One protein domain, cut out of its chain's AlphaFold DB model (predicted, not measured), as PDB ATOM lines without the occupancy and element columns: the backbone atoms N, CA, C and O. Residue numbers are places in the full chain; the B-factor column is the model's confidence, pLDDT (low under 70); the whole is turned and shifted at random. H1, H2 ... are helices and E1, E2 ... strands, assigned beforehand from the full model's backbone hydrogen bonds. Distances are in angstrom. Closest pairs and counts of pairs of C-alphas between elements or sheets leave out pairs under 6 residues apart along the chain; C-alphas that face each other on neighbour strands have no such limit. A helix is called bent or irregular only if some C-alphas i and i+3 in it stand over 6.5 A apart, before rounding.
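Overview. This is residues 14 to 160 of the 171 residues of the protein "Bacteriophage HK620 O-antigen modification protein" of Prevotella sp. MGM1 (UniProt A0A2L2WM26). Three helices, H3, H4 and H5, run alternately up and down; they come together where H3 ends, H4 begins and H5 ends, and splay apart toward their other ends. Beyond the splayed end lies H1, with the small hairpin of E1 and E2 packed on it, while H2 lies to one side between two long links, near the first residues of H5. The printed part has 147 residues, with named elements in the order H1, H2, E1, E2, H3, H4, H5; E1 and E2 form an antiparallel two-stranded sheet, and the class is mostly helix. It is only just compact, close to loose, with a radius of gyration of the C-alphas of 17.1 A, and spans 49 by 48 by 27 A.

Arrangement. H1, residues 14 to 34, has a kink of 35 degrees near residue 28. Its closest C-alphas to E1, residues 72 to 74, are those of Ser 27 and Val 74, 5.5 A apart; to E2, residues 76 to 78, those of Ser 27 and Met 76, 6.4 A apart. E1 and E2 are an antiparallel hairpin, with N 72 and O 78 at 2.8 A and N 78 and O 72 at 2.9 A, within hydrogen-bond range. H1 is close to but not clearly touching H3, residues 85 to 114, at a steep tilt of 64 degrees; their closest C-alphas, of Phe 32 and Phe 85, are 6.4 A apart. H2, residues 49 to 57, is close to but not clearly touching H5, residues 145 to 159, and about perpendicular to it at 88 degrees; the closest C-alphas, of Pro 50 and Ser 146, are 6.8 A apart. H3 is irregular, with C-alphas 90 and 93 9.6 A apart, and has a kink of 130 degrees near residue 93. With residues 107 to 114 alone it touches H4, residues 119 to 134, in a helical hairpin, opposite ways at a shallow tilt of 33 degrees, only just short of steep; the closest C-alphas, of Ser 114 and Thr 122, are 4.3 A apart. With residues 120 to 124 alone H4 touches H5 in another helical hairpin, opposite ways at a shallow tilt of 33 degrees, again only just short of steep; the closest C-alphas, of Ile 120 and Ile 155, are 6.6 A apart. H3 and H5 are apart. Every O i to N i+4 pair is within hydrogen-bond range in H2, H4 and H5, against 14 of 17 in H1 and 24 of 26 in H3.

Along the chain. H1 begins at C-alpha 14, (-39.970, -81.381, 17.221), and is 28.9 A long. H2 is 12.2 A long, E1 6.0 A and E2 6.2 A. H3 is 29.2 A from first to last C-alpha, H4 23.4 A, and H5 20.8 A, ending at C-alpha 159, (-25.288, -98.632, -20.037).

Size, cuts and confidence. The C-alphas of Pro 75 and Thr 160, 50.0 A apart, are the farthest apart. The printed part has no cut. The links H1 to H2 and H2 to E1 are long, 14 residues each. The mean pLDDT of the printed part is 91.3, and no printed residue is under 70.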
ATOM      1  N   GLY A  14     -40.411 -82.716  17.636       82.88
ATOM      2  CA  GLY A  14     -39.970 -81.381  17.221       82.88
ATOM      3  C   GLY A  14     -38.579 -80.991  17.738       82.88
ATOM      4  O   GLY A  14     -37.794 -80.398  16.999       82.88
ATOM      5  N   GLU A  15     -38.236 -81.360  18.973       83.69
ATOM      6  CA  GLU A  15     -36.911 -81.103  19.559       83.69
ATOM      7  C   GLU A  15     -35.842 -81.957  18.879       83.69
ATOM      8  O   GLU A  15     -34.734 -81.488  18.622       83.69
ATOM      9  N   MET A  16     -36.186 -83.192  18.509       82.38
ATOM     10  CA  MET A  16     -35.281 -84.074  17.780       82.38
ATOM     11  C   MET A  16     -34.919 -83.507  16.400       82.38
ATOM     12  O   MET A  16     -33.740 -83.480  16.038       82.38
ATOM     13  N   ILE A  17     -35.908 -83.014  15.646       85.38
ATOM     14  CA  ILE A  17     -35.678 -82.366  14.345       85.38
ATOM     15  C   ILE A  17     -34.843 -81.091  14.520       85.38
ATOM     16  O   ILE A  17     -33.882 -80.882  13.777       85.38
ATOM     17  N   GLY A  18     -35.165 -80.271  15.527       87.94
ATOM     18  CA  GLY A  18     -34.391 -79.074  15.864       87.94
ATOM     19  C   GLY A  18     -32.926 -79.391  16.168       87.94
ATOM     20  O   GLY A  18     -32.030 -78.743  15.627       87.94
ATOM     21  N   ASN A  19     -32.670 -80.443  16.947       87.12
ATOM     22  CA  ASN A  19     -31.317 -80.871  17.296       87.12
ATOM     23  C   ASN A  19     -30.527 -81.371  16.082       87.12
ATOM     24  O   ASN A  19     -29.350 -81.046  15.946       87.12
ATOM     25  N   ILE A  20     -31.157 -82.120  15.170       85.75
ATOM     26  CA  ILE A  20     -30.513 -82.547  13.917       85.75
ATOM     27  C   ILE A  20     -30.096 -81.322  13.102       85.75
ATOM     28  O   ILE A  20     -28.939 -81.223  12.699       85.75
ATOM     29  N   LEU A  21     -31.011 -80.373  12.891       86.12
ATOM     30  CA  LEU A  21     -30.700 -79.155  12.146       86.12
ATOM     31  C   LEU A  21     -29.555 -78.382  12.804       86.12
ATOM     32  O   LEU A  21     -28.642 -77.949  12.106       86.12
ATOM     33  N   LEU A  22     -29.558 -78.267  14.132       88.44
ATOM     34  CA  LEU A  22     -28.517 -77.561  14.873       88.44
ATOM     35  C   LEU A  22     -27.147 -78.231  14.711       88.44
ATOM     36  O   LEU A  22     -26.175 -77.529  14.441       88.44
ATOM     37  N   ILE A  23     -27.071 -79.565  14.793       87.06
ATOM     38  CA  ILE A  23     -25.807 -80.298  14.617       87.06
ATOM     39  C   ILE A  23     -25.232 -80.083  13.212       87.06
ATOM     40  O   ILE A  23     -24.070 -79.709  13.062       87.06
ATOM     41  N   TYR A  24     -26.036 -80.293  12.169       86.94
ATOM     42  CA  TYR A  24     -25.518 -80.268  10.800       86.94
ATOM     43  C   TYR A  24     -25.351 -78.858  10.213       86.94
ATOM     44  O   TYR A  24     -24.734 -78.720   9.159       86.94
ATOM     45  N   THR A  25     -25.874 -77.814  10.868       84.62
ATOM     46  CA  THR A  25     -25.714 -76.421  10.410       84.62
ATOM     47  C   THR A  25     -24.829 -75.589  11.331       84.62
ATOM     48  O   THR A  25     -23.854 -75.008  10.874       84.62
ATOM     49  N   ILE A  26     -25.143 -75.516  12.627       88.31
ATOM     50  CA  ILE A  26     -24.460 -74.629  13.577       88.31
ATOM     51  C   ILE A  26     -23.246 -75.330  14.188       88.31
ATOM     52  O   ILE A  26     -22.156 -74.758  14.196       88.31
ATOM     53  N   SER A  27     -23.409 -76.562  14.681       90.12
ATOM     54  CA  SER A  27     -22.303 -77.290  15.315       90.12
ATOM     55  C   SER A  27     -21.167 -77.570  14.343       90.12
ATOM     56  O   SER A  27     -20.016 -77.381  14.714       90.12
ATOM     57  N   SER A  28     -21.464 -77.947  13.098       89.06
ATOM     58  CA  SER A  28     -20.446 -78.218  12.072       89.06
ATOM     59  C   SER A  28     -19.576 -77.002  11.742       89.06
ATOM     60  O   SER A  28     -18.356 -77.123  11.622       89.06
ATOM     61  N   ILE A  29     -20.178 -75.810  11.653       90.12
ATOM     62  CA  ILE A  29     -19.452 -74.555  11.410       90.12
ATOM     63  C   ILE A  29     -18.570 -74.194  12.610       90.12
ATOM     64  O   ILE A  29     -17.422 -73.789  12.427       90.12
ATOM     65  N   ILE A  30     -19.082 -74.342  13.835       92.00
ATOM     66  CA  ILE A  30     -18.314 -74.007  15.042       92.00
ATOM     67  C   ILE A  30     -17.188 -75.024  15.264       92.00
ATOM     68  O   ILE A  30     -16.075 -74.612  15.581       92.00
ATOM     69  N   ALA A  31     -17.442 -76.314  15.032       91.94
ATOM     70  CA  ALA A  31     -16.434 -77.372  15.097       91.94
ATOM     71  C   ALA A  31     -15.316 -77.133  14.080       91.94
ATOM     72  O   ALA A  31     -14.143 -77.229  14.414       91.94
ATOM     73  N   PHE A  32     -15.640 -76.704  12.859       91.75
ATOM     74  CA  PHE A  32     -14.613 -76.269  11.908       91.75
ATOM     75  C   PHE A  32     -13.739 -75.127  12.456       91.75
ATOM     76  O   PHE A  32     -12.530 -75.123  12.241       91.75
ATOM     77  N   GLY A  33     -14.324 -74.196  13.213       92.06
ATOM     78  CA  GLY A  33     -13.599 -73.098  13.852       92.06
ATOM     79  C   GLY A  33     -12.616 -73.513  14.954       92.06
ATOM     80  O   GLY A  33     -11.766 -72.700  15.314       92.06
ATOM     81  N   THR A  34     -12.694 -74.741  15.485       92.81
ATOM     82  CA  THR A  34     -11.732 -75.249  16.485       92.81
ATOM     83  C   THR A  34     -10.479 -75.851  15.848       92.81
ATOM     84  O   THR A  34      -9.473 -76.059  16.528       92.81
ATOM     85  N   ILE A  35     -10.505 -76.098  14.536       92.94
ATOM     86  CA  ILE A  35      -9.409 -76.743  13.819       92.94
ATOM     87  C   ILE A  35      -8.256 -75.768  13.588       92.94
ATOM     88  O   ILE A  35      -8.435 -74.605  13.224       92.94
ATOM     89  N   THR A  36      -7.038 -76.271  13.769       95.06
ATOM     90  CA  THR A  36      -5.812 -75.540  13.440       95.06
ATOM     91  C   THR A  36      -5.423 -75.838  11.986       95.06
ATOM     92  O   THR A  36      -5.420 -77.004  11.595       95.06
ATOM     93  N   PRO A  37      -5.101 -74.828  11.157       96.38
ATOM     94  CA  PRO A  37      -4.646 -75.074   9.792       96.38
ATOM     95  C   PRO A  37      -3.271 -75.751   9.798       96.38
ATOM     96  O   PRO A  37      -2.460 -75.485  10.685       96.38
ATOM     97  N   TYR A  38      -2.984 -76.573   8.785       95.06
ATOM     98  CA  TYR A  38      -1.716 -77.313   8.659       95.06
ATOM     99  C   TYR A  38      -1.411 -78.235   9.856       95.06
ATOM    100  O   TYR A  38      -0.250 -78.449  10.203       95.06
ATOM    101  N   SER A  39      -2.443 -78.762  10.519       94.12
ATOM    102  CA  SER A  39      -2.290 -79.607  11.710       94.12
ATOM    103  C   SER A  39      -2.171 -81.101  11.398       94.12
ATOM    104  O   SER A  39      -2.127 -81.914  12.321       94.12
ATOM    105  N   SER A  40      -2.180 -81.483  10.122       91.50
ATOM    106  CA  SER A  40      -2.017 -82.875   9.694       91.50
ATOM    107  C   SER A  40      -0.601 -83.386   9.944       91.50
ATOM    108  O   SER A  40       0.379 -82.666   9.742       91.50
ATOM    109  N   MET A  41      -0.480 -84.645  10.369       90.19
ATOM    110  CA  MET A  41       0.825 -85.262  10.634       90.19
ATOM    111  C   MET A  41       1.539 -85.640   9.338       90.19
ATOM    112  O   MET A  41       2.767 -85.587   9.262       90.19
ATOM    113  N   GLN A  42       0.769 -86.033   8.324       91.19
ATOM    114  CA  GLN A  42       1.266 -86.348   6.989       91.19
ATOM    115  C   GLN A  42       0.674 -85.386   5.962       91.19
ATOM    116  O   GLN A  42      -0.428 -84.856   6.115       91.19
ATOM    117  N   TRP A  43       1.431 -85.151   4.895       93.31
ATOM    118  CA  TRP A  43       1.018 -84.248   3.830       93.31
ATOM    119  C   TRP A  43      -0.268 -84.751   3.164       93.31
ATOM    120  O   TRP A  43      -0.275 -85.814   2.552       93.31
ATOM    121  N   GLY A  44      -1.356 -83.987   3.270       92.38
ATOM    122  CA  GLY A  44      -2.622 -84.361   2.643       92.38
ATOM    123  C   GLY A  44      -3.285 -85.606   3.238       92.38
ATOM    124  O   GLY A  44      -4.036 -86.271   2.527       92.38
ATOM    125  N   GLU A  45      -2.985 -85.970   4.491       91.25
ATOM    126  CA  GLU A  45      -3.474 -87.213   5.109       91.25
ATOM    127  C   GLU A  45      -5.006 -87.334   5.068       91.25
ATOM    128  O   GLU A  45      -5.550 -88.410   4.811       91.25
ATOM    129  N   THR A  46      -5.705 -86.211   5.257       92.50
ATOM    130  CA  THR A  46      -7.166 -86.182   5.380       92.50
ATOM    131  C   THR A  46      -7.823 -86.079   4.001       92.50
ATOM    132  O   THR A  46      -8.738 -86.832   3.675       92.50
ATOM    133  N   THR A  47      -7.303 -85.197   3.150       94.06
ATOM    134  CA  THR A  47      -7.739 -84.936   1.772       94.06
ATOM    135  C   THR A  47      -7.518 -86.150   0.879       94.06
ATOM    136  O   THR A  47      -8.397 -86.548   0.118       94.06
ATOM    137  N   PHE A  48      -6.347 -86.778   0.985       93.38
ATOM    138  CA  PHE A  48      -5.951 -87.922   0.169       93.38
ATOM    139  C   PHE A  48      -6.134 -89.260   0.887       93.38
ATOM    140  O   PHE A  48      -5.567 -90.269   0.456       93.38
ATOM    141  N   ARG A  49      -6.963 -89.314   1.937       91.75
ATOM    142  CA  ARG A  49      -7.231 -90.535   2.713       91.75
ATOM    143  C   ARG A  49      -7.507 -91.774   1.844       91.75
ATOM    144  O   ARG A  49      -6.921 -92.820   2.126       91.75
ATOM    145  N   PRO A  50      -8.321 -91.723   0.764       91.06
ATOM    146  CA  PRO A  50      -8.532 -92.898  -0.086       91.06
ATOM    147  C   PRO A  50      -7.243 -93.436  -0.722       91.06
ATOM    148  O   PRO A  50      -7.087 -94.649  -0.848       91.06
ATOM    149  N   PHE A  51      -6.305 -92.560  -1.088       91.50
ATOM    150  CA  PHE A  51      -5.013 -92.952  -1.652       91.50
ATOM    151  C   PHE A  51      -4.109 -93.578  -0.587       91.50
ATOM    152  O   PHE A  51      -3.507 -94.621  -0.838       91.50
ATOM    153  N   TYR A  52      -4.084 -93.005   0.620       92.25
ATOM    154  CA  TYR A  52      -3.381 -93.580   1.768       92.25
ATOM    155  C   TYR A  52      -3.900 -94.978   2.131       92.25
ATOM    156  O   TYR A  52      -3.100 -95.886   2.356       92.25
ATOM    157  N   ASN A  53      -5.218 -95.191   2.086       90.75
ATOM    158  CA  ASN A  53      -5.825 -96.508   2.302       90.75
ATOM    159  C   ASN A  53      -5.358 -97.544   1.268       90.75
ATOM    160  O   ASN A  53      -5.070 -98.687   1.626       90.75
ATOM    161  N   ILE A  54      -5.265 -97.154  -0.007       90.94
ATOM    162  CA  ILE A  54      -4.780 -98.036  -1.078       90.94
ATOM    163  C   ILE A  54      -3.302 -98.372  -0.862       90.94
ATOM    164  O   ILE A  54      -2.932 -99.542  -0.909       90.94
ATOM    165  N   LEU A  55      -2.460 -97.371  -0.594       92.00
ATOM    166  CA  LEU A  55      -1.028 -97.571  -0.363       92.00
ATOM    167  C   LEU A  55      -0.767 -98.470   0.851       92.00
ATOM    168  O   LEU A  55       0.016 -99.414   0.754       92.00
ATOM    169  N   HIS A  56      -1.466 -98.241   1.962       92.06
ATOM    170  CA  HIS A  56      -1.376 -99.109   3.134       92.06
ATOM    171  C   HIS A  56      -1.818-100.546   2.806       92.06
ATOM    172  O   HIS A  56      -1.127-101.503   3.150       92.06
ATOM    173  N   GLY A  57      -2.916-100.716   2.058       90.19
ATOM    174  CA  GLY A  57      -3.379-102.029   1.590       90.19
ATOM    175  C   GLY A  57      -2.398-102.753   0.657       90.19
ATOM    176  O   GLY A  57      -2.393-103.981   0.609       90.19
ATOM    177  N   LEU A  58      -1.536-102.013  -0.046       93.94
ATOM    178  CA  LEU A  58      -0.451-102.547  -0.877       93.94
ATOM    179  C   LEU A  58       0.839-102.844  -0.086       93.94
ATOM    180  O   LEU A  58       1.819-103.295  -0.677       93.94
ATOM    181  N   GLY A  59       0.852-102.615   1.229       92.88
ATOM    182  CA  GLY A  59       1.990-102.906   2.106       92.88
ATOM    183  C   GLY A  59       3.000-101.765   2.256       92.88
ATOM    184  O   GLY A  59       4.086-101.990   2.791       92.88
ATOM    185  N   PHE A  60       2.679-100.546   1.806       92.12
ATOM    186  CA  PHE A  60       3.506 -99.374   2.100       92.12
ATOM    187  C   PHE A  60       3.331 -98.941   3.562       92.12
ATOM    188  O   PHE A  60       2.225 -98.973   4.102       92.12
ATOM    189  N   ASN A  61       4.415 -98.479   4.194       88.62
ATOM    190  CA  ASN A  61       4.404 -97.982   5.574       88.62
ATOM    191  C   ASN A  61       3.846 -96.550   5.654       88.62
ATOM    192  O   ASN A  61       4.575 -95.599   5.935       88.62
ATOM    193  N   VAL A  62       2.562 -96.400   5.344       87.38
ATOM    194  CA  VAL A  62       1.808 -95.152   5.492       87.38
ATOM    195  C   VAL A  62       0.683 -95.366   6.497       87.38
ATOM    196  O   VAL A  62       0.090 -96.440   6.526       87.38
ATOM    197  N   MET A  63       0.390 -94.370   7.331       83.69
ATOM    198  CA  MET A  63      -0.677 -94.497   8.330       83.69
ATOM    199  C   MET A  63      -1.966 -93.907   7.757       83.69
ATOM    200  O   MET A  63      -2.007 -92.702   7.516       83.69
ATOM    201  N   PRO A  64      -3.004 -94.719   7.505       80.19
ATOM    202  CA  PRO A  64      -4.282 -94.192   7.056       80.19
ATOM    203  C   PRO A  64      -4.962 -93.405   8.181       80.19
ATOM    204  O   PRO A  64      -5.047 -93.873   9.316       80.19
ATOM    205  N   THR A  65      -5.468 -92.217   7.858       82.25
ATOM    206  CA  THR A  65      -6.302 -91.423   8.768       82.25
ATOM    207  C   THR A  65      -7.664 -92.090   8.956       82.25
ATOM    208  O   THR A  65      -8.201 -92.693   8.021       82.25
ATOM    209  N   GLU A  66      -8.238 -91.981  10.155       81.44
ATOM    210  CA  GLU A  66      -9.567 -92.520  10.435       81.44
ATOM    211  C   GLU A  66     -10.637 -91.917   9.513       81.44
ATOM    212  O   GLU A  66     -10.560 -90.768   9.070       81.44
ATOM    213  N   ALA A  67     -11.642 -92.731   9.177       74.81
ATOM    214  CA  ALA A  67     -12.722 -92.290   8.302       74.81
ATOM    215  C   ALA A  67     -13.714 -91.359   9.012       74.81
ATOM    216  O   ALA A  67     -14.350 -90.528   8.368       74.81
ATOM    217  N   LEU A  68     -13.857 -91.534  10.325       82.38
ATOM    218  CA  LEU A  68     -14.678 -90.689  11.174       82.38
ATOM    219  C   LEU A  68     -13.792 -89.607  11.779       82.38
ATOM    220  O   LEU A  68     -12.696 -89.894  12.249       82.38
ATOM    221  N   GLN A  69     -14.279 -88.373  11.748       84.75
ATOM    222  CA  GLN A  69     -13.622 -87.250  12.404       84.75
ATOM    223  C   GLN A  69     -13.801 -87.361  13.924       84.75
ATOM    224  O   GLN A  69     -14.757 -87.978  14.407       84.75
ATOM    225  N   ASP A  70     -12.892 -86.739  14.669       86.25
ATOM    226  CA  ASP A  70     -12.993 -86.664  16.122       86.25
ATOM    227  C   ASP A  70     -14.217 -85.845  16.542       86.25
ATOM    228  O   ASP A  70     -14.596 -84.861  15.895       86.25
ATOM    229  N   PHE A  71     -14.846 -86.260  17.640       88.25
ATOM    230  CA  PHE A  71     -15.981 -85.537  18.203       88.25
ATOM    231  C   PHE A  71     -15.521 -84.255  18.899       88.25
ATOM    232  O   PHE A  71     -14.678 -84.301  19.791       88.25
ATOM    233  N   GLU A  72     -16.171 -83.147  18.564       88.44
ATOM    234  CA  GLU A  72     -16.011 -81.847  19.210       88.44
ATOM    235  C   GLU A  72     -17.317 -81.443  19.907       88.44
ATOM    236  O   GLU A  72     -18.419 -81.669  19.390       88.44
ATOM    237  N   LEU A  73     -17.218 -80.851  21.101       88.44
ATOM    238  CA  LEU A  73     -18.384 -80.460  21.901       88.44
ATOM    239  C   LEU A  73     -18.733 -78.986  21.671       88.44
ATOM    240  O   LEU A  73     -18.434 -78.134  22.507       88.44
ATOM    241  N   VAL A  74     -19.394 -78.677  20.551       82.25
ATOM    242  CA  VAL A  74     -19.735 -77.289  20.202       82.25
ATOM    243  C   VAL A  74     -21.017 -77.160  19.372       82.25
ATOM    244  O   VAL A  74     -21.123 -77.699  18.276       82.25
ATOM    245  N   PRO A  75     -22.033 -76.410  19.828       78.44
ATOM    246  CA  PRO A  75     -22.600 -76.426  21.186       78.44
ATOM    247  C   PRO A  75     -23.201 -77.792  21.587       78.44
ATOM    248  O   PRO A  75     -23.626 -77.974  22.723       78.44
ATOM    249  N   MET A  76     -23.251 -78.747  20.656       84.81
ATOM    250  CA  MET A  76     -23.628 -80.144  20.860       84.81
ATOM    251  C   MET A  76     -22.503 -81.041  20.333       84.81
ATOM    252  O   MET A  76     -21.758 -80.602  19.456       84.81
ATOM    253  N   PRO A  77     -22.360 -82.277  20.840       87.25
ATOM    254  CA  PRO A  77     -21.333 -83.192  20.361       87.25
ATOM    255  C   PRO A  77     -21.546 -83.505  18.875       87.25
ATOM    256  O   PRO A  77     -22.592 -84.029  18.484       87.25
ATOM    257  N   THR A  78     -20.545 -83.195  18.056       88.50
ATOM    258  CA  THR A  78     -20.555 -83.433  16.611       88.50
ATOM    259  C   THR A  78     -19.217 -83.997  16.155       88.50
ATOM    260  O   THR A  78     -18.168 -83.568  16.614       88.50
ATOM    261  N   ASN A  79     -19.247 -84.957  15.239       87.94
ATOM    262  CA  ASN A  79     -18.079 -85.443  14.497       87.94
ATOM    263  C   ASN A  79     -18.176 -85.054  13.020       87.94
ATOM    264  O   ASN A  79     -17.735 -85.777  12.131       87.94
ATOM    265  N   VAL A  80     -18.898 -83.971  12.780       86.94
ATOM    266  CA  VAL A  80     -19.301 -83.503  11.473       86.94
ATOM    267  C   VAL A  80     -18.847 -82.065  11.382       86.94
ATOM    268  O   VAL A  80     -19.195 -81.253  12.242       86.94
ATOM    269  N   TYR A  81     -18.056 -81.781  10.359       90.25
ATOM    270  CA  TYR A  81     -17.423 -80.491  10.138       90.25
ATOM    271  C   TYR A  81     -17.957 -79.904   8.825       90.25
ATOM    272  O   TYR A  81     -19.013 -80.295   8.343       90.25
ATOM    273  N   THR A  82     -17.300 -78.905   8.251       90.50
ATOM    274  CA  THR A  82     -17.681 -78.394   6.926       90.50
ATOM    275  C   THR A  82     -16.912 -79.141   5.832       90.50
ATOM    276  O   THR A  82     -15.857 -79.716   6.100       90.50
ATOM    277  N   VAL A  83     -17.360 -79.053   4.574       92.88
ATOM    278  CA  VAL A  83     -16.592 -79.505   3.386       92.88
ATOM    279  C   VAL A  83     -15.159 -78.958   3.339       92.88
ATOM    280  O   VAL A  83     -14.281 -79.535   2.709       92.88
ATOM    281  N   MET A  84     -14.894 -77.844   4.024       94.56
ATOM    282  CA  MET A  84     -13.575 -77.218   4.066       94.56
ATOM    283  C   MET A  84     -12.588 -77.967   4.969       94.56
ATOM    284  O   MET A  84     -11.385 -77.767   4.825       94.56
ATOM    285  N   PHE A  85     -13.072 -78.808   5.890       94.19
ATOM    286  CA  PHE A  85     -12.267 -79.484   6.910       94.19
ATOM    287  C   PHE A  85     -11.007 -80.181   6.375       94.19
ATOM    288  O   PHE A  85      -9.922 -79.816   6.831       94.19
ATOM    289  N   PRO A  86     -11.083 -81.141   5.429       94.50
ATOM    290  CA  PRO A  86      -9.893 -81.881   5.008       94.50
ATOM    291  C   PRO A  86      -8.848 -80.963   4.369       94.50
ATOM    292  O   PRO A  86      -7.666 -81.042   4.704       94.50
ATOM    293  N   TYR A  87      -9.290 -80.027   3.526       96.44
ATOM    294  CA  TYR A  87      -8.407 -79.090   2.832       96.44
ATOM    295  C   TYR A  87      -7.751 -78.104   3.786       96.44
ATOM    296  O   TYR A  87      -6.573 -77.788   3.640       96.44
ATOM    297  N   TYR A  88      -8.507 -77.631   4.773       96.69
ATOM    298  CA  TYR A  88      -8.017 -76.697   5.771       96.69
ATOM    299  C   TYR A  88      -7.020 -77.345   6.730       96.69
ATOM    300  O   TYR A  88      -5.962 -76.778   7.008       96.69
ATOM    301  N   LYS A  89      -7.336 -78.552   7.209       95.31
ATOM    302  CA  LYS A  89      -6.467 -79.301   8.114       95.31
ATOM    303  C   LYS A  89      -5.124 -79.617   7.447       95.31
ATOM    304  O   LYS A  89      -4.079 -79.415   8.061       95.31
ATOM    305  N   ASP A  90      -5.147 -80.028   6.178       96.38
ATOM    306  CA  ASP A  90      -3.933 -80.399   5.447       96.38
ATOM    307  C   ASP A  90      -3.151 -79.196   4.884       96.38
ATOM    308  O   ASP A  90      -1.920 -79.207   4.891       96.38
ATOM    309  N   PHE A  91      -3.841 -78.167   4.378       97.62
ATOM    310  CA  PHE A  91      -3.240 -77.112   3.544       97.62
ATOM    311  C   PHE A  91      -3.745 -75.692   3.858       97.62
ATOM    312  O   PHE A  91      -3.521 -74.761   3.081       97.62
ATOM    313  N   GLY A  92      -4.466 -75.502   4.963       97.06
ATOM    314  CA  GLY A  92      -4.999 -74.203   5.366       97.06
ATOM    315  C   GLY A  92      -5.970 -73.590   4.350       97.06
ATOM    316  O   GLY A  92      -6.641 -74.276   3.576       97.06
ATOM    317  N   PHE A  93      -6.064 -72.259   4.353       97.00
ATOM    318  CA  PHE A  93      -6.961 -71.524   3.450       97.00
ATOM    319  C   PHE A  93      -6.584 -71.665   1.970       97.00
ATOM    320  O   PHE A  93      -7.462 -71.638   1.107       97.00
ATOM    321  N   GLU A  94      -5.295 -71.847   1.676       97.31
ATOM    322  CA  GLU A  94      -4.799 -72.080   0.318       97.31
ATOM    323  C   GLU A  94      -5.352 -73.394  -0.238       97.31
ATOM    324  O   GLU A  94      -5.846 -73.428  -1.366       97.31
ATOM    325  N   GLY A  95      -5.369 -74.440   0.594       96.88
ATOM    326  CA  GLY A  95      -6.037 -75.704   0.303       96.88
ATOM    327  C   GLY A  95      -7.480 -75.524  -0.120       96.88
ATOM    328  O   GLY A  95      -7.858 -75.947  -1.210       96.88
ATOM    329  N   ILE A  96      -8.276 -74.864   0.727       96.94
ATOM    330  CA  ILE A  96      -9.704 -74.635   0.460       96.94
ATOM    331  C   ILE A  96      -9.889 -73.997  -0.919       96.94
ATOM    332  O   ILE A  96     -10.702 -74.464  -1.713       96.94
ATOM    333  N   PHE A  97      -9.120 -72.949  -1.223       97.81
ATOM    334  CA  PHE A  97      -9.226 -72.243  -2.494       97.81
ATOM    335  C   PHE A  97      -8.861 -73.129  -3.693       97.81
ATOM    336  O   PHE A  97      -9.611 -73.192  -4.669       97.81
ATOM    337  N   ILE A  98      -7.728 -73.833  -3.619       97.69
ATOM    338  CA  ILE A  98      -7.242 -74.685  -4.711       97.69
ATOM    339  C   ILE A  98      -8.223 -75.831  -4.976       97.69
ATOM    340  O   ILE A  98      -8.606 -76.052  -6.126       97.69
ATOM    341  N   PHE A  99      -8.668 -76.538  -3.937       96.12
ATOM    342  CA  PHE A  99      -9.560 -77.686  -4.100       96.12
ATOM    343  C   PHE A  99     -10.973 -77.280  -4.519       96.12
ATOM    344  O   PHE A  99     -11.537 -77.933  -5.395       96.12
ATOM    345  N   ALA A 100     -11.496 -76.147  -4.036       95.44
ATOM    346  CA  ALA A 100     -12.765 -75.606  -4.524       95.44
ATOM    347  C   ALA A 100     -12.720 -75.289  -6.031       95.44
ATOM    348  O   ALA A 100     -13.684 -75.550  -6.752       95.44
ATOM    349  N   LEU A 101     -11.595 -74.763  -6.535       97.44
ATOM    350  CA  LEU A 101     -11.409 -74.539  -7.971       97.44
ATOM    351  C   LEU A 101     -11.322 -75.851  -8.753       97.44
ATOM    352  O   LEU A 101     -11.974 -75.984  -9.789       97.44
ATOM    353  N   LEU A 102     -10.532 -76.816  -8.275       96.06
ATOM    354  CA  LEU A 102     -10.374 -78.113  -8.937       96.06
ATOM    355  C   LEU A 102     -11.706 -78.864  -9.023       96.06
ATOM    356  O   LEU A 102     -12.080 -79.324 -10.105       96.06
ATOM    357  N   GLU A 103     -12.447 -78.935  -7.916       94.94
ATOM    358  CA  GLU A 103     -13.789 -79.516  -7.880       94.94
ATOM    359  C   GLU A 103     -14.745 -78.769  -8.805       94.94
ATOM    360  O   GLU A 103     -15.396 -79.389  -9.645       94.94
ATOM    361  N   GLY A 104     -14.798 -77.437  -8.716       96.06
ATOM    362  CA  GLY A 104     -15.681 -76.621  -9.547       96.06
ATOM    363  C   GLY A 104     -15.433 -76.817 -11.045       96.06
ATOM    364  O   GLY A 104     -16.384 -76.964 -11.816       96.06
ATOM    365  N   ILE A 105     -14.167 -76.891 -11.467       97.75
ATOM    366  CA  ILE A 105     -13.790 -77.164 -12.861       97.75
ATOM    367  C   ILE A 105     -14.210 -78.581 -13.268       97.75
ATOM    368  O   ILE A 105     -14.826 -78.755 -14.324       97.75
ATOM    369  N   ALA A 106     -13.907 -79.591 -12.447       95.88
ATOM    370  CA  ALA A 106     -14.231 -80.985 -12.746       95.88
ATOM    371  C   ALA A 106     -15.748 -81.200 -12.869       95.88
ATOM    372  O   ALA A 106     -16.236 -81.750 -13.860       95.88
ATOM    373  N   ILE A 107     -16.512 -80.696 -11.902       95.88
ATOM    374  CA  ILE A 107     -17.973 -80.797 -11.860       95.88
ATOM    375  C   ILE A 107     -18.600 -79.970 -12.984       95.88
ATOM    376  O   ILE A 107     -19.524 -80.440 -13.651       95.88
ATOM    377  N   GLY A 108     -18.075 -78.773 -13.258       96.94
ATOM    378  CA  GLY A 108     -18.510 -77.935 -14.374       96.94
ATOM    379  C   GLY A 108     -18.322 -78.621 -15.730       96.94
ATOM    380  O   GLY A 108     -19.204 -78.551 -16.591       96.94
ATOM    381  N   ALA A 109     -17.217 -79.350 -15.913       96.31
ATOM    382  CA  ALA A 109     -16.999 -80.166 -17.101       96.31
ATOM    383  C   ALA A 109     -18.027 -81.308 -17.198       96.31
ATOM    384  O   ALA A 109     -18.669 -81.452 -18.241       96.31
ATOM    385  N   ILE A 110     -18.243 -82.067 -16.115       96.19
ATOM    386  CA  ILE A 110     -19.246 -83.149 -16.062       96.19
ATOM    387  C   ILE A 110     -20.642 -82.608 -16.402       96.19
ATOM    388  O   ILE A 110     -21.339 -83.173 -17.246       96.19
ATOM    389  N   TYR A 111     -21.029 -81.472 -15.816       96.62
ATOM    390  CA  TYR A 111     -22.294 -80.803 -16.108       96.62
ATOM    391  C   TYR A 111     -22.420 -80.443 -17.591       96.62
ATOM    392  O   TYR A 111     -23.429 -80.769 -18.221       96.62
ATOM    393  N   LYS A 112     -21.392 -79.823 -18.180       96.75
ATOM    394  CA  LYS A 112     -21.399 -79.448 -19.599       96.75
ATOM    395  C   LYS A 112     -21.612 -80.664 -20.505       96.75
ATOM    396  O   LYS A 112     -22.436 -80.599 -21.417       96.75
ATOM    397  N   TYR A 113     -20.933 -81.780 -20.237       95.50
ATOM    398  CA  TYR A 113     -21.109 -83.014 -21.010       95.50
ATOM    399  C   TYR A 113     -22.447 -83.718 -20.737       95.50
ATOM    400  O   TYR A 113     -23.017 -84.321 -21.645       95.50
ATOM    401  N   SER A 114     -23.011 -83.590 -19.532       95.44
ATOM    402  CA  SER A 114     -24.372 -84.075 -19.250       95.44
ATOM    403  C   SER A 114     -25.425 -83.388 -20.130       95.44
ATOM    404  O   SER A 114     -26.428 -83.988 -20.512       95.44
ATOM    405  N   LYS A 115     -25.180 -82.131 -20.521       95.19
ATOM    406  CA  LYS A 115     -26.074 -81.354 -21.390       95.19
ATOM    407  C   LYS A 115     -25.867 -81.611 -22.881       95.19
ATOM    408  O   LYS A 115     -26.727 -81.228 -23.667       95.19
ATOM    409  N   SER A 116     -24.790 -82.286 -23.286       90.94
ATOM    410  CA  SER A 116     -24.496 -82.573 -24.696       90.94
ATOM    411  C   SER A 116     -25.139 -83.867 -25.220       90.94
ATOM    412  O   SER A 116     -24.770 -84.333 -26.294       90.94
ATOM    413  N   GLY A 117     -26.060 -84.482 -24.467       84.19
ATOM    414  CA  GLY A 117     -26.742 -85.728 -24.849       84.19
ATOM    415  C   GLY A 117     -25.979 -87.015 -24.511       84.19
ATOM    416  O   GLY A 117     -26.407 -88.102 -24.893       84.19
ATOM    417  N   CYS A 118     -24.860 -86.929 -23.783       89.88
ATOM    418  CA  CYS A 118     -24.143 -88.109 -23.305       89.88
ATOM    419  C   CYS A 118     -24.841 -88.698 -22.066       89.88
ATOM    420  O   CYS A 118     -24.648 -88.215 -20.952       89.88
ATOM    421  N   ASN A 119     -25.620 -89.771 -22.250       91.06
ATOM    422  CA  ASN A 119     -26.391 -90.405 -21.167       91.06
ATOM    423  C   ASN A 119     -25.527 -90.829 -19.967       91.06
ATOM    424  O   ASN A 119     -25.932 -90.617 -18.827       91.06
ATOM    425  N   ILE A 120     -24.319 -91.355 -20.210       93.19
ATOM    426  CA  ILE A 120     -23.362 -91.718 -19.148       93.19
ATOM    427  C   ILE A 120     -23.045 -90.504 -18.264       93.19
ATOM    428  O   ILE A 120     -23.086 -90.603 -17.038       93.19
ATOM    429  N   MET A 121     -22.774 -89.349 -18.876       94.25
ATOM    430  CA  MET A 121     -22.462 -88.116 -18.149       94.25
ATOM    431  C   MET A 121     -23.685 -87.555 -17.427       94.25
ATOM    432  O   MET A 121     -23.539 -86.984 -16.353       94.25
ATOM    433  N   THR A 122     -24.891 -87.761 -17.957       95.12
ATOM    434  CA  THR A 122     -26.143 -87.430 -17.259       95.12
ATOM    435  C   THR A 122     -26.316 -88.240 -15.980       95.12
ATOM    436  O   THR A 122     -26.627 -87.663 -14.939       95.12
ATOM    437  N   TYR A 123     -26.078 -89.554 -16.024       95.06
ATOM    438  CA  TYR A 123     -26.166 -90.407 -14.834       95.06
ATOM    439  C   TYR A 123     -25.089 -90.058 -13.806       95.06
ATOM    440  O   TYR A 123     -25.389 -89.933 -12.620       95.06
ATOM    441  N   LEU A 124     -23.852 -89.836 -14.265       95.69
ATOM    442  CA  LEU A 124     -22.758 -89.425 -13.392       95.69
ATOM    443  C   LEU A 124     -23.050 -88.068 -12.741       95.69
ATOM    444  O   LEU A 124     -22.885 -87.925 -11.534       95.69
ATOM    445  N   TYR A 125     -23.537 -87.093 -13.511       96.50
ATOM    446  CA  TYR A 125     -23.907 -85.785 -12.980       96.50
ATOM    447  C   TYR A 125     -25.031 -85.880 -11.945       96.50
ATOM    448  O   TYR A 125     -24.955 -85.217 -10.918       96.50
ATOM    449  N   ALA A 126     -26.043 -86.726 -12.165       95.38
ATOM    450  CA  ALA A 126     -27.118 -86.932 -11.194       95.38
ATOM    451  C   ALA A 126     -26.590 -87.461  -9.849       95.38
ATOM    452  O   ALA A 126     -27.038 -87.002  -8.803       95.38
ATOM    453  N   TYR A 127     -25.614 -88.373  -9.874       95.56
ATOM    454  CA  TYR A 127     -24.945 -88.858  -8.665       95.56
ATOM    455  C   TYR A 127     -24.068 -87.780  -8.011       95.56
ATOM    456  O   TYR A 127     -24.195 -87.523  -6.822       95.56
ATOM    457  N   ILE A 128     -23.219 -87.086  -8.773       95.81
ATOM    458  CA  ILE A 128     -22.379 -86.007  -8.223       95.81
ATOM    459  C   ILE A 128     -23.232 -84.876  -7.632       95.81
ATOM    460  O   ILE A 128     -22.872 -84.296  -6.612       95.81
ATOM    461  N   PHE A 129     -24.395 -84.588  -8.218       95.06
ATOM    462  CA  PHE A 129     -25.320 -83.587  -7.701       95.06
ATOM    463  C   PHE A 129     -25.856 -83.931  -6.303       95.06
ATOM    464  O   PHE A 129     -26.044 -83.025  -5.492       95.06
ATOM    465  N   THR A 130     -26.055 -85.214  -5.975       93.38
ATOM    466  CA  THR A 130     -26.433 -85.585  -4.602       93.38
ATOM    467  C   THR A 130     -25.281 -85.363  -3.625       93.38
ATOM    468  O   THR A 130     -25.531 -84.917  -2.508       93.38
ATOM    469  N   LEU A 131     -24.030 -85.588  -4.047       93.81
ATOM    470  CA  LEU A 131     -22.851 -85.283  -3.230       93.81
ATOM    471  C   LEU A 131     -22.717 -83.777  -2.979       93.81
ATOM    472  O   LEU A 131     -22.502 -83.383  -1.839       93.81
ATOM    473  N   LEU A 132     -22.938 -82.941  -4.002       93.19
ATOM    474  CA  LEU A 132     -22.960 -81.476  -3.867       93.19
ATOM    475  C   LEU A 132     -23.986 -81.004  -2.832       93.19
ATOM    476  O   LEU A 132     -23.681 -80.150  -2.006       93.19
ATOM    477  N   ILE A 133     -25.198 -81.568  -2.853       90.44
ATOM    478  CA  ILE A 133     -26.230 -81.227  -1.863       90.44
ATOM    479  C   ILE A 133     -25.777 -81.592  -0.449       90.44
ATOM    480  O   ILE A 133     -26.135 -80.891   0.486       90.44
ATOM    481  N   MET A 134     -25.003 -82.661  -0.280       87.56
ATOM    482  CA  MET A 134     -24.536 -83.127   1.027       87.56
ATOM    483  C   MET A 134     -23.274 -82.400   1.533       87.56
ATOM    484  O   MET A 134     -22.917 -82.562   2.698       87.56
ATOM    485  N   GLN A 135     -22.631 -81.546   0.723       87.31
ATOM    486  CA  GLN A 135     -21.386 -80.850   1.098       87.31
ATOM    487  C   GLN A 135     -21.523 -79.880   2.285       87.31
ATOM    488  O   GLN A 135     -20.524 -79.436   2.842       87.31
ATOM    489  N   PHE A 136     -22.732 -79.529   2.730       78.69
ATOM    490  CA  PHE A 136     -22.871 -78.633   3.885       78.69
ATOM    491  C   PHE A 136     -22.326 -79.225   5.195       78.69
ATOM    492  O   PHE A 136     -22.087 -78.458   6.127       78.69
ATOM    493  N   PHE A 137     -22.111 -80.545   5.275       79.44
ATOM    494  CA  PHE A 137     -21.654 -81.200   6.501       79.44
ATOM    495  C   PHE A 137     -20.471 -82.169   6.340       79.44
ATOM    496  O   PHE A 137     -19.937 -82.640   7.334       79.44
ATOM    497  N   ASP A 138     -20.044 -82.508   5.127       84.94
ATOM    498  CA  ASP A 138     -18.816 -83.289   4.940       84.94
ATOM    499  C   ASP A 138     -18.255 -83.096   3.530       84.94
ATOM    500  O   ASP A 138     -18.973 -82.738   2.593       84.94
ATOM    501  N   GLU A 139     -16.965 -83.358   3.364       91.56
ATOM    502  CA  GLU A 139     -16.339 -83.444   2.048       91.56
ATOM    503  C   GLU A 139     -16.504 -84.877   1.529       91.56
ATOM    504  O   GLU A 139     -15.883 -85.811   2.036       91.56
ATOM    505  N   LEU A 140     -17.379 -85.050   0.536       91.50
ATOM    506  CA  LEU A 140     -17.747 -86.359  -0.012       91.50
ATOM    507  C   LEU A 140     -17.188 -86.618  -1.414       91.50
ATOM    508  O   LEU A 140     -17.352 -87.725  -1.929       91.50
ATOM    509  N   ILE A 141     -16.573 -85.630  -2.060       93.44
ATOM    510  CA  ILE A 141     -16.094 -85.749  -3.435       93.44
ATOM    511  C   ILE A 141     -14.670 -86.295  -3.432       93.44
ATOM    512  O   ILE A 141     -14.444 -87.384  -3.963       93.44
ATOM    513  N   MET A 142     -13.722 -85.604  -2.795       91.56
ATOM    514  CA  MET A 142     -12.338 -86.079  -2.694       91.56
ATOM    515  C   MET A 142     -12.229 -87.323  -1.818       91.56
ATOM    516  O   MET A 142     -11.645 -88.330  -2.234       91.56
ATOM    517  N   GLN A 143     -12.876 -87.329  -0.653       89.50
ATOM    518  CA  GLN A 143     -12.909 -88.513   0.207       89.50
ATOM    519  C   GLN A 143     -13.706 -89.672  -0.417       89.50
ATOM    520  O   GLN A 143     -13.494 -90.838  -0.065       89.50
ATOM    521  N   GLY A 144     -14.592 -89.370  -1.372       90.50
ATOM    522  CA  GLY A 144     -15.427 -90.326  -2.095       90.50
ATOM    523  C   GLY A 144     -14.896 -90.763  -3.460       90.50
ATOM    524  O   GLY A 144     -15.614 -91.482  -4.153       90.50
ATOM    525  N   ILE A 145     -13.662 -90.414  -3.859       92.00
ATOM    526  CA  ILE A 145     -13.104 -90.771  -5.185       92.00
ATOM    527  C   ILE A 145     -13.278 -92.261  -5.508       92.00
ATOM    528  O   ILE A 145     -13.680 -92.613  -6.615       92.00
ATOM    529  N   SER A 146     -13.033 -93.149  -4.540       91.62
ATOM    530  CA  SER A 146     -13.229 -94.594  -4.725       91.62
ATOM    531  C   SER A 146     -14.687 -94.942  -5.065       91.62
ATOM    532  O   SER A 146     -14.942 -95.694  -6.006       91.62
ATOM    533  N   ALA A 147     -15.654 -94.351  -4.357       92.44
ATOM    534  CA  ALA A 147     -17.080 -94.559  -4.605       92.44
ATOM    535  C   ALA A 147     -17.527 -93.963  -5.950       92.44
ATOM    536  O   ALA A 147     -18.312 -94.583  -6.669       92.44
ATOM    537  N   ILE A 148     -16.981 -92.807  -6.337       95.00
ATOM    538  CA  ILE A 148     -17.220 -92.193  -7.648       95.00
ATOM    539  C   ILE A 148     -16.700 -93.110  -8.763       95.00
ATOM    540  O   ILE A 148     -17.431 -93.386  -9.713       95.00
ATOM    541  N   LEU A 149     -15.481 -93.649  -8.637       94.31
ATOM    542  CA  LEU A 149     -14.909 -94.578  -9.619       94.31
ATOM    543  C   LEU A 149     -15.748 -95.855  -9.757       94.31
ATOM    544  O   LEU A 149     -16.051 -96.277 -10.874       94.31
ATOM    545  N   GLN A 150     -16.175 -96.447  -8.640       94.31
ATOM    546  CA  GLN A 150     -17.070 -97.608  -8.650       94.31
ATOM    547  C   GLN A 150     -18.415 -97.279  -9.309       94.31
ATOM    548  O   GLN A 150     -18.916 -98.060 -10.117       94.31
ATOM    549  N   THR A 151     -18.968 -96.097  -9.033       95.06
ATOM    550  CA  THR A 151     -20.212 -95.625  -9.655       95.06
ATOM    551  C   THR A 151     -20.057 -95.456 -11.166       95.06
ATOM    552  O   THR A 151     -20.936 -95.878 -11.915       95.06
ATOM    553  N   ILE A 152     -18.926 -94.926 -11.643       95.19
ATOM    554  CA  ILE A 152     -18.618 -94.835 -13.079       95.19
ATOM    555  C   ILE A 152     -18.604 -96.230 -13.717       95.19
ATOM    556  O   ILE A 152     -19.220 -96.426 -14.765       95.19
ATOM    557  N   ILE A 153     -17.954 -97.210 -13.081       94.94
ATOM    558  CA  ILE A 153     -17.912 -98.596 -13.575       94.94
ATOM    559  C   ILE A 153     -19.325 -99.182 -13.663       94.94
ATOM    560  O   ILE A 153     -19.688 -99.741 -14.697       94.94
ATOM    561  N   ILE A 154     -20.140 -99.021 -12.617       94.38
ATOM    562  CA  ILE A 154     -21.530 -99.499 -12.594       94.38
ATOM    563  C   ILE A 154     -22.348 -98.841 -13.709       94.38
ATOM    564  O   ILE A 154     -23.037 -99.540 -14.448       94.38
ATOM    565  N   ILE A 155     -22.238 -97.519 -13.880       94.00
ATOM    566  CA  ILE A 155     -22.925 -96.789 -14.953       94.00
ATOM    567  C   ILE A 155     -22.533 -97.353 -16.321       94.00
ATOM    568  O   ILE A 155     -23.413 -97.593 -17.144       94.00
ATOM    569  N   ILE A 156     -21.240 -97.590 -16.570       92.81
ATOM    570  CA  ILE A 156     -20.764 -98.150 -17.842       92.81
ATOM    571  C   ILE A 156     -21.348 -99.549 -18.061       92.81
ATOM    572  O   ILE A 156     -21.916 -99.798 -19.122       92.81
ATOM    573  N   ILE A 157     -21.271-100.432 -17.061       91.81
ATOM    574  CA  ILE A 157     -21.804-101.801 -17.132       91.81
ATOM    575  C   ILE A 157     -23.304-101.790 -17.440       91.81
ATOM    576  O   ILE A 157     -23.742-102.487 -18.351       91.81
ATOM    577  N   CYS A 158     -24.087-100.980 -16.721       89.44
ATOM    578  CA  CYS A 158     -25.531-100.872 -16.925       89.44
ATOM    579  C   CYS A 158     -25.896-100.215 -18.262       89.44
ATOM    580  O   CYS A 158     -26.931-100.538 -18.841       89.44
ATOM    581  N   HIS A 159     -25.070 -99.289 -18.752       87.31
ATOM    582  CA  HIS A 159     -25.288 -98.632 -20.037       87.31
ATOM    583  C   HIS A 159     -24.930 -99.539 -21.221       87.31
ATOM    584  O   HIS A 159     -25.548 -99.449 -22.284       87.31
ATOM    585  N   THR A 160     -23.954-100.436 -21.059       86.31
ATOM    586  CA  THR A 160     -23.668-101.463 -22.059       86.31
ATOM    587  C   THR A 160     -24.745-102.544 -22.030       86.31
ATOM    588  O   THR A 160     -24.995-103.163 -21.001       86.31
TER     589      THR A 160